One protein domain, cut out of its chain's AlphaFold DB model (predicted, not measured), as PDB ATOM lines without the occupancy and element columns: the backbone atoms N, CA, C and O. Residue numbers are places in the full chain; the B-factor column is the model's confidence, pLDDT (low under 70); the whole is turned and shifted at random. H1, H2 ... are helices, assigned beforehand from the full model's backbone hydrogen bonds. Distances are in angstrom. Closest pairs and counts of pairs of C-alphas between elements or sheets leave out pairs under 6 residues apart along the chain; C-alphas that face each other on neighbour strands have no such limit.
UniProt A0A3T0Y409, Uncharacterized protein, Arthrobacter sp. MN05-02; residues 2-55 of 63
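What this domain is: This is residues 2 to 55 of the 63 residues of an uncharacterized protein of Arthrobacter sp. MN05-02 (UniProt A0A3T0Y409). The longest helix, H4, and H2 make the two sides of an open C, with H3 between them at the bend and touching both, and with the small helix H1 at the tip of the H2 side. H3 and H4 form a helical hairpin, and the link from H2 to H3 holds a small antiparallel pairing. The printed part has 54 residues with four named helices, H1, H2, H3 and H4 in order along the chain, and no named strand: the class is all helix. It is compact, with a radius of gyration of the C-alphas of 10.2 A and spans of 26 by 22 by 16 A.

Where its parts are: H4, residues 37 to 47, measures 15.1 A from first to last C-alpha and ends at C-alpha 47, (153.947, 14.673, 52.932). H3 is residues 27 to 32, 8.5 A. H2 is residues 7 to 16, 14.6 A. H1, residues 2 to 5, begins at C-alpha 2, (167.235, 23.517, 53.324), and measures 5.3 A.

How they stand to each other: H4 touches H3, the closest C-alphas being those of Val 40 and Ala 27, 6.0 A apart. This hairpin has a shallow tilt of 22 degrees, opposite ways. H3 also touches H2, about perpendicular at 74 degrees, with the C-alphas of Ala 27 and Ala 14 closest at 4.9 A. H2 and H1 touch only at the corner by their link, where the C-alphas of Ser 10 and Asp 2 are closest at 5.3 A. H4 is apart from H2 and from H1, and H1 is apart from H3. Residues 18 to 19 pair with residues 25 to 26, antiparallel. Every O i to N i+4 pair is within hydrogen-bond range in H3 and H4, and 5 of 6 are in H2; H1 is too short for such a pair.

The domain as a whole: The C-alphas of Ala 33 and Glu 53, the two farthest apart, are 27.9 A from each other. The printed part has no cut. The links H1 to H2 and H3 to H4 are tight, H2 to H3 is short, and no link is long. The mean pLDDT of the printed part is 94.5, and no printed residue is under 70.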
ATOM      1  N   ASP A   2     167.073  22.051  53.270       90.12
ATOM      2  CA  ASP A   2     167.235  23.517  53.324       90.12
ATOM      3  C   ASP A   2     167.021  24.215  51.977       90.12
ATOM      4  O   ASP A   2     166.442  25.291  51.940       90.12
ATOM      5  N   ASP A   3     167.415  23.593  50.865       87.50
ATOM      6  CA  ASP A   3     167.204  24.173  49.534       87.50
ATOM      7  C   ASP A   3     165.732  24.275  49.112       87.50
ATOM      8  O   ASP A   3     165.385  25.181  48.361       87.50
ATOM      9  N   GLU A   4     164.875  23.363  49.574       90.44
ATOM     10  CA  GLU A   4     163.448  23.348  49.215       90.44
ATOM     11  C   GLU A   4     162.619  24.183  50.193       90.44
ATOM     12  O   GLU A   4     161.678  24.866  49.801       90.44
ATOM     13  N   PHE A   5     162.969  24.132  51.481       90.12
ATOM     14  CA  PHE A   5     162.153  24.697  52.555       90.12
ATOM     15  C   PHE A   5     162.779  25.932  53.216       90.12
ATOM     16  O   PHE A   5     162.116  26.609  53.993       90.12
ATOM     17  N   GLY A   6     164.034  26.260  52.909       91.50
ATOM     18  CA  GLY A   6     164.817  27.291  53.588       91.50
ATOM     19  C   GLY A   6     165.369  26.811  54.933       91.50
ATOM     20  O   GLY A   6     164.726  26.042  55.642       91.50
ATOM     21  N   GLU A   7     166.549  27.305  55.320       90.75
ATOM     22  CA  GLU A   7     167.307  26.827  56.493       90.75
ATOM     23  C   GLU A   7     166.511  26.834  57.811       90.75
ATOM     24  O   GLU A   7     166.681  25.962  58.664       90.75
ATOM     25  N   ARG A   8     165.651  27.835  58.027       91.81
ATOM     26  CA  ARG A   8     164.898  27.939  59.284       91.81
ATOM     27  C   ARG A   8     163.728  26.964  59.321       91.81
ATOM     28  O   ARG A   8     163.552  26.252  60.304       91.81
ATOM     29  N   TYR A   9     162.928  26.957  58.259       91.81
ATOM     30  CA  TYR A   9     161.714  26.155  58.202       91.81
ATOM     31  C   TYR A   9     162.034  24.672  57.997       91.81
ATOM     32  O   TYR A   9     161.360  23.837  58.589       91.81
ATOM     33  N   SER A  10     163.122  24.330  57.296       93.81
ATOM     34  CA  SER A  10     163.594  22.946  57.180       93.81
ATOM     35  C   SER A  10     163.902  22.309  58.538       93.81
ATOM     36  O   SER A  10     163.591  21.139  58.748       93.81
ATOM     37  N   ARG A  11     164.472  23.069  59.485       93.81
ATOM     38  CA  ARG A  11     164.789  22.584  60.840       93.81
ATOM     39  C   ARG A  11     163.536  22.322  61.674       93.81
ATOM     40  O   ARG A  11     163.502  21.320  62.383       93.81
ATOM     41  N   THR A  12     162.537  23.200  61.591       95.75
ATOM     42  CA  THR A  12     161.214  23.000  62.209       95.75
ATOM     43  C   THR A  12     160.524  21.792  61.585       95.75
ATOM     44  O   THR A  12     160.161  20.860  62.291       95.75
ATOM     45  N   LEU A  13     160.450  21.741  60.252       94.44
ATOM     46  CA  LEU A  13     159.862  20.630  59.508       94.44
ATOM     47  C   LEU A  13     160.491  19.291  59.904       94.44
ATOM     48  O   LEU A  13     159.783  18.334  60.194       94.44
ATOM     49  N   ALA A  14     161.822  19.231  59.971       96.06
ATOM     50  CA  ALA A  14     162.529  18.003  60.300       96.06
ATOM     51  C   ALA A  14     162.227  17.487  61.717       96.06
ATOM     52  O   ALA A  14     162.314  16.281  61.942       96.06
ATOM     53  N   ARG A  15     161.910  18.382  62.659       97.00
ATOM     54  CA  ARG A  15     161.672  18.055  64.073       97.00
ATOM     55  C   ARG A  15     160.206  17.857  64.424       97.00
ATOM     56  O   ARG A  15     159.936  17.096  65.340       97.00
ATOM     57  N   ASP A  16     159.302  18.528  63.718       96.62
ATOM     58  CA  ASP A  16     157.915  18.666  64.168       96.62
ATOM     59  C   ASP A  16     156.919  17.976  63.221       96.62
ATOM     60  O   ASP A  16     155.828  17.599  63.648       96.62
ATOM     61  N   LEU A  17     157.275  17.768  61.945       96.25
ATOM     62  CA  LEU A  17     156.413  17.048  61.008       96.25
ATOM     63  C   LEU A  17     156.545  15.541  61.227       96.25
ATOM     64  O   LEU A  17     157.541  14.938  60.828       96.25
ATOM     65  N   VAL A  18     155.509  14.930  61.796       97.12
ATOM     66  CA  VAL A  18     155.361  13.473  61.849       97.12
ATOM     67  C   VAL A  18     154.914  12.960  60.481       97.12
ATOM     68  O   VAL A  18     153.937  13.449  59.915       97.12
ATOM     69  N   VAL A  19     155.631  11.971  59.950       96.56
ATOM     70  CA  VAL A  19     155.382  11.393  58.628       96.56
ATOM     71  C   VAL A  19     154.995   9.924  58.776       96.56
ATOM     72  O   VAL A  19     155.796   9.097  59.217       96.56
ATOM     73  N   ASP A  20     153.780   9.588  58.343       94.62
ATOM     74  CA  ASP A  20     153.205   8.233  58.368       94.62
ATOM     75  C   ASP A  20     154.132   7.180  57.726       94.62
ATOM     76  O   ASP A  20     154.420   6.127  58.295       94.62
ATOM     77  N   ARG A  21     154.705   7.510  56.566       92.88
ATOM     78  CA  ARG A  21     155.619   6.664  55.789       92.88
ATOM     79  C   ARG A  21     156.964   6.422  56.470       92.88
ATOM     80  O   ARG A  21     157.702   5.551  56.020       92.88
ATOM     81  N   LEU A  22     157.283   7.164  57.529       96.06
ATOM     82  CA  LEU A  22     158.458   6.941  58.374       96.06
ATOM     83  C   LEU A  22     158.124   6.138  59.644       96.06
ATOM     84  O   LEU A  22     158.977   6.005  60.524       96.06
ATOM     85  N   GLY A  23     156.918   5.564  59.713       94.50
ATOM     86  CA  GLY A  23     156.427   4.810  60.864       94.50
ATOM     87  C   GLY A  23     156.002   5.729  62.001       94.50
ATOM     88  O   GLY A  23     156.426   5.511  63.133       94.50
ATOM     89  N   ASP A  24     155.237   6.774  61.670       95.94
ATOM     90  CA  ASP A  24     154.779   7.817  62.598       95.94
ATOM     91  C   ASP A  24     155.935   8.514  63.329       95.94
ATOM     92  O   ASP A  24     155.874   8.809  64.522       95.94
ATOM     93  N   ARG A  25     157.010   8.785  62.581       97.88
ATOM     94  CA  ARG A  25     158.203   9.491  63.056       97.88
ATOM     95  C   ARG A  25     158.405  10.790  62.310       97.88
ATOM     96  O   ARG A  25     158.040  10.933  61.141       97.88
ATOM     97  N   THR A  26     159.078  11.710  62.971       98.19
ATOM     98  CA  THR A  26     159.657  12.889  62.341       98.19
ATOM     99  C   THR A  26     160.857  12.506  61.481       98.19
ATOM    100  O   THR A  26     161.462  11.439  61.643       98.19
ATOM    101  N   ALA A  27     161.253  13.387  60.562       96.94
ATOM    102  CA  ALA A  27     162.463  13.163  59.775       96.94
ATOM    103  C   ALA A  27     163.719  13.075  60.658       96.94
ATOM    104  O   ALA A  27     164.590  12.248  60.393       96.94
ATOM    105  N   ALA A  28     163.809  13.877  61.723       97.50
ATOM    106  CA  ALA A  28     164.914  13.828  62.674       97.50
ATOM    107  C   ALA A  28     164.977  12.479  63.410       97.50
ATOM    108  O   ALA A  28     166.054  11.891  63.517       97.50
ATOM    109  N   GLU A  29     163.838  11.959  63.867       98.19
ATOM    110  CA  GLU A  29     163.762  10.645  64.515       98.19
ATOM    111  C   GLU A  29     164.085   9.508  63.544       98.19
ATOM    112  O   GLU A  29     164.823   8.591  63.898       98.19
ATOM    113  N   ALA A  30     163.578   9.567  62.310       97.81
ATOM    114  CA  ALA A  30     163.859   8.563  61.290       97.81
ATOM    115  C   ALA A  30     165.353   8.516  60.932       97.81
ATOM    116  O   ALA A  30     165.940   7.434  60.890       97.81
ATOM    117  N   LEU A  31     165.987   9.678  60.746       96.75
ATOM    118  CA  LEU A  31     167.434   9.769  60.531       96.75
ATOM    119  C   LEU A  31     168.214   9.239  61.741       96.75
ATOM    120  O   LEU A  31     169.154   8.465  61.571       96.75
ATOM    121  N   GLY A  32     167.804   9.600  62.963       97.38
ATOM    122  CA  GLY A  32     168.406   9.089  64.198       97.38
ATOM    123  C   GLY A  32     168.267   7.571  64.366       97.38
ATOM    124  O   GLY A  32     169.150   6.932  64.930       97.38
ATOM    125  N   ALA A  33     167.199   6.984  63.823       97.00
ATOM    126  CA  ALA A  33     166.967   5.542  63.783       97.00
ATOM    127  C   ALA A  33     167.705   4.825  62.632       97.00
ATOM    128  O   ALA A  33     167.551   3.614  62.477       97.00
ATOM    129  N   GLY A  34     168.492   5.542  61.820       97.12
ATOM    130  CA  GLY A  34     169.275   4.969  60.721       97.12
ATOM    131  C   GLY A  34     168.497   4.741  59.423       97.12
ATOM    132  O   GLY A  34     168.964   3.995  58.563       97.12
ATOM    133  N   VAL A  35     167.322   5.359  59.258       97.00
ATOM    134  CA  VAL A  35     166.598   5.334  57.978       97.00
ATOM    135  C   VAL A  35     167.414   6.088  56.925       97.00
ATOM    136  O   VAL A  35     167.956   7.159  57.199       97.00
ATOM    137  N   ASP A  36     167.482   5.534  55.711       96.25
ATOM    138  CA  ASP A  36     168.198   6.145  54.590       96.25
ATOM    139  C   ASP A  36     167.718   7.598  54.362       96.25
ATOM    140  O   ASP A  36     166.512   7.821  54.182       96.25
ATOM    141  N   PRO A  37     168.623   8.598  54.333       94.25
ATOM    142  CA  PRO A  37     168.262   9.993  54.106       94.25
ATOM    143  C   PRO A  37     167.451  10.235  52.831       94.25
ATOM    144  O   PRO A  37     166.601  11.125  52.814       94.25
ATOM    145  N   LYS A  38     167.668   9.443  51.775       93.44
ATOM    146  CA  LYS A  38     166.880   9.505  50.541       93.44
ATOM    147  C   LYS A  38     165.436   9.083  50.790       93.44
ATOM    148  O   LYS A  38     164.526   9.759  50.328       93.44
ATOM    149  N   VAL A  39     165.220   8.014  51.557       95.75
ATOM    150  CA  VAL A  39     163.873   7.558  51.934       95.75
ATOM    151  C   VAL A  39     163.176   8.608  52.798       95.75
ATOM    152  O   VAL A  39     162.018   8.937  52.544       95.75
ATOM    153  N   VAL A  40     163.890   9.186  53.770       96.38
ATOM    154  CA  VAL A  40     163.372  10.285  54.601       96.38
ATOM    155  C   VAL A  40     162.974  11.479  53.739       96.38
ATOM    156  O   VAL A  40     161.877  12.015  53.887       96.38
ATOM    157  N   TRP A  41     163.837  11.876  52.807       94.81
ATOM    158  CA  TRP A  41     163.573  12.982  51.900       94.81
ATOM    159  C   TRP A  41     162.358  12.732  51.002       94.81
ATOM    160  O   TRP A  41     161.469  13.577  50.940       94.81
ATOM    161  N   GLU A  42     162.261  11.559  50.372       95.31
ATOM    162  CA  GLU A  42     161.106  11.199  49.546       95.31
ATOM    163  C   GLU A  42     159.802  11.196  50.356       95.31
ATOM    164  O   GLU A  42     158.767  11.653  49.867       95.31
ATOM    165  N   ALA A  43     159.833  10.705  51.598       96.06
ATOM    166  CA  ALA A  43     158.668  10.695  52.476       96.06
ATOM    167  C   ALA A  43     158.219  12.120  52.839       96.06
ATOM    168  O   ALA A  43     157.031  12.427  52.729       96.06
ATOM    169  N   VAL A  44     159.162  13.002  53.188       95.06
ATOM    170  CA  VAL A  44     158.892  14.420  53.468       95.06
ATOM    171  C   VAL A  44     158.356  15.136  52.231       95.06
ATOM    172  O   VAL A  44     157.356  15.844  52.324       95.06
ATOM    173  N   CYS A  45     158.959  14.925  51.061       95.12
ATOM    174  CA  CYS A  45     158.472  15.504  49.814       95.12
ATOM    175  C   CYS A  45     157.030  15.100  49.511       95.12
ATOM    176  O   CYS A  45     156.243  15.943  49.096       95.12
ATOM    177  N   ARG A  46     156.664  13.833  49.736       95.69
ATOM    178  CA  ARG A  46     155.277  13.382  49.566       95.69
ATOM    179  C   ARG A  46     154.337  13.982  50.607       95.69
ATOM    180  O   ARG A  46     153.210  14.288  50.259       95.69
ATOM    181  N   ALA A  47     154.770  14.107  51.860       95.12
ATOM    182  CA  ALA A  47     153.947  14.673  52.932       95.12
ATOM    183  C   ALA A  47     153.678  16.174  52.735       95.12
ATOM    184  O   ALA A  47     152.625  16.667  53.118       95.12
ATOM    185  N   GLN A  48     154.620  16.885  52.114       94.94
ATOM    186  CA  GLN A  48     154.536  18.318  51.830       94.94
ATOM    187  C   GLN A  48     154.062  18.635  50.403       94.94
ATOM    188  O   GLN A  48     154.207  19.777  49.967       94.94
ATOM    189  N   ASP A  49     153.562  17.636  49.665       94.81
ATOM    190  CA  ASP A  49     153.117  17.764  48.270       94.81
ATOM    191  C   ASP A  49     154.141  18.465  47.354       94.81
ATOM    192  O   ASP A  49     153.806  19.244  46.459       94.81
ATOM    193  N   VAL A  50     155.430  18.183  47.565       93.12
ATOM    194  CA  VAL A  50     156.510  18.707  46.725       93.12
ATOM    195  C   VAL A  50     156.428  18.041  45.343       93.12
ATOM    196  O   VAL A  50     156.494  16.809  45.257       93.12
ATOM    197  N   PRO A  51     156.346  18.811  44.241       92.75
ATOM    198  CA  PRO A  51     156.382  18.286  42.882       92.75
ATOM    199  C   PRO A  51     157.636  17.454  42.617       92.75
ATOM    200  O   PRO A  51     158.746  17.812  43.015       92.75
ATOM    201  N   ARG A  52     157.468  16.344  41.895       90.25
ATOM    202  CA  ARG A  52     158.515  15.329  41.704       90.25
ATOM    203  C   ARG A  52     159.749  15.838  40.960       90.25
ATOM    204  O   ARG A  52     160.852  15.369  41.220       90.25
ATOM    205  N   GLU A  53     159.578  16.829  40.093       89.50
ATOM    206  CA  GLU A  53     160.670  17.542  39.420       89.50
ATOM    207  C   GLU A  53     161.629  18.271  40.378       89.50
ATOM    208  O   GLU A  53     162.774  18.513  40.009       89.50
ATOM    209  N   ARG A  54     161.210  18.573  41.616       88.75
ATOM    210  CA  ARG A  54     162.038  19.271  42.617       88.75
ATOM    211  C   ARG A  54     162.739  18.337  43.604       88.75
ATOM    212  O   ARG A  54     163.566  18.776  44.397       88.75
ATOM    213  N   TRP A  55     162.460  17.033  43.556       89.44
ATOM    214  CA  TRP A  55     162.992  16.078  44.537       89.44
ATOM    215  C   TRP A  55     164.498  15.864  44.415       89.44
ATOM    216  O   TRP A  55     165.135  15.444  45.370       89.44
TER     217      TRP A  55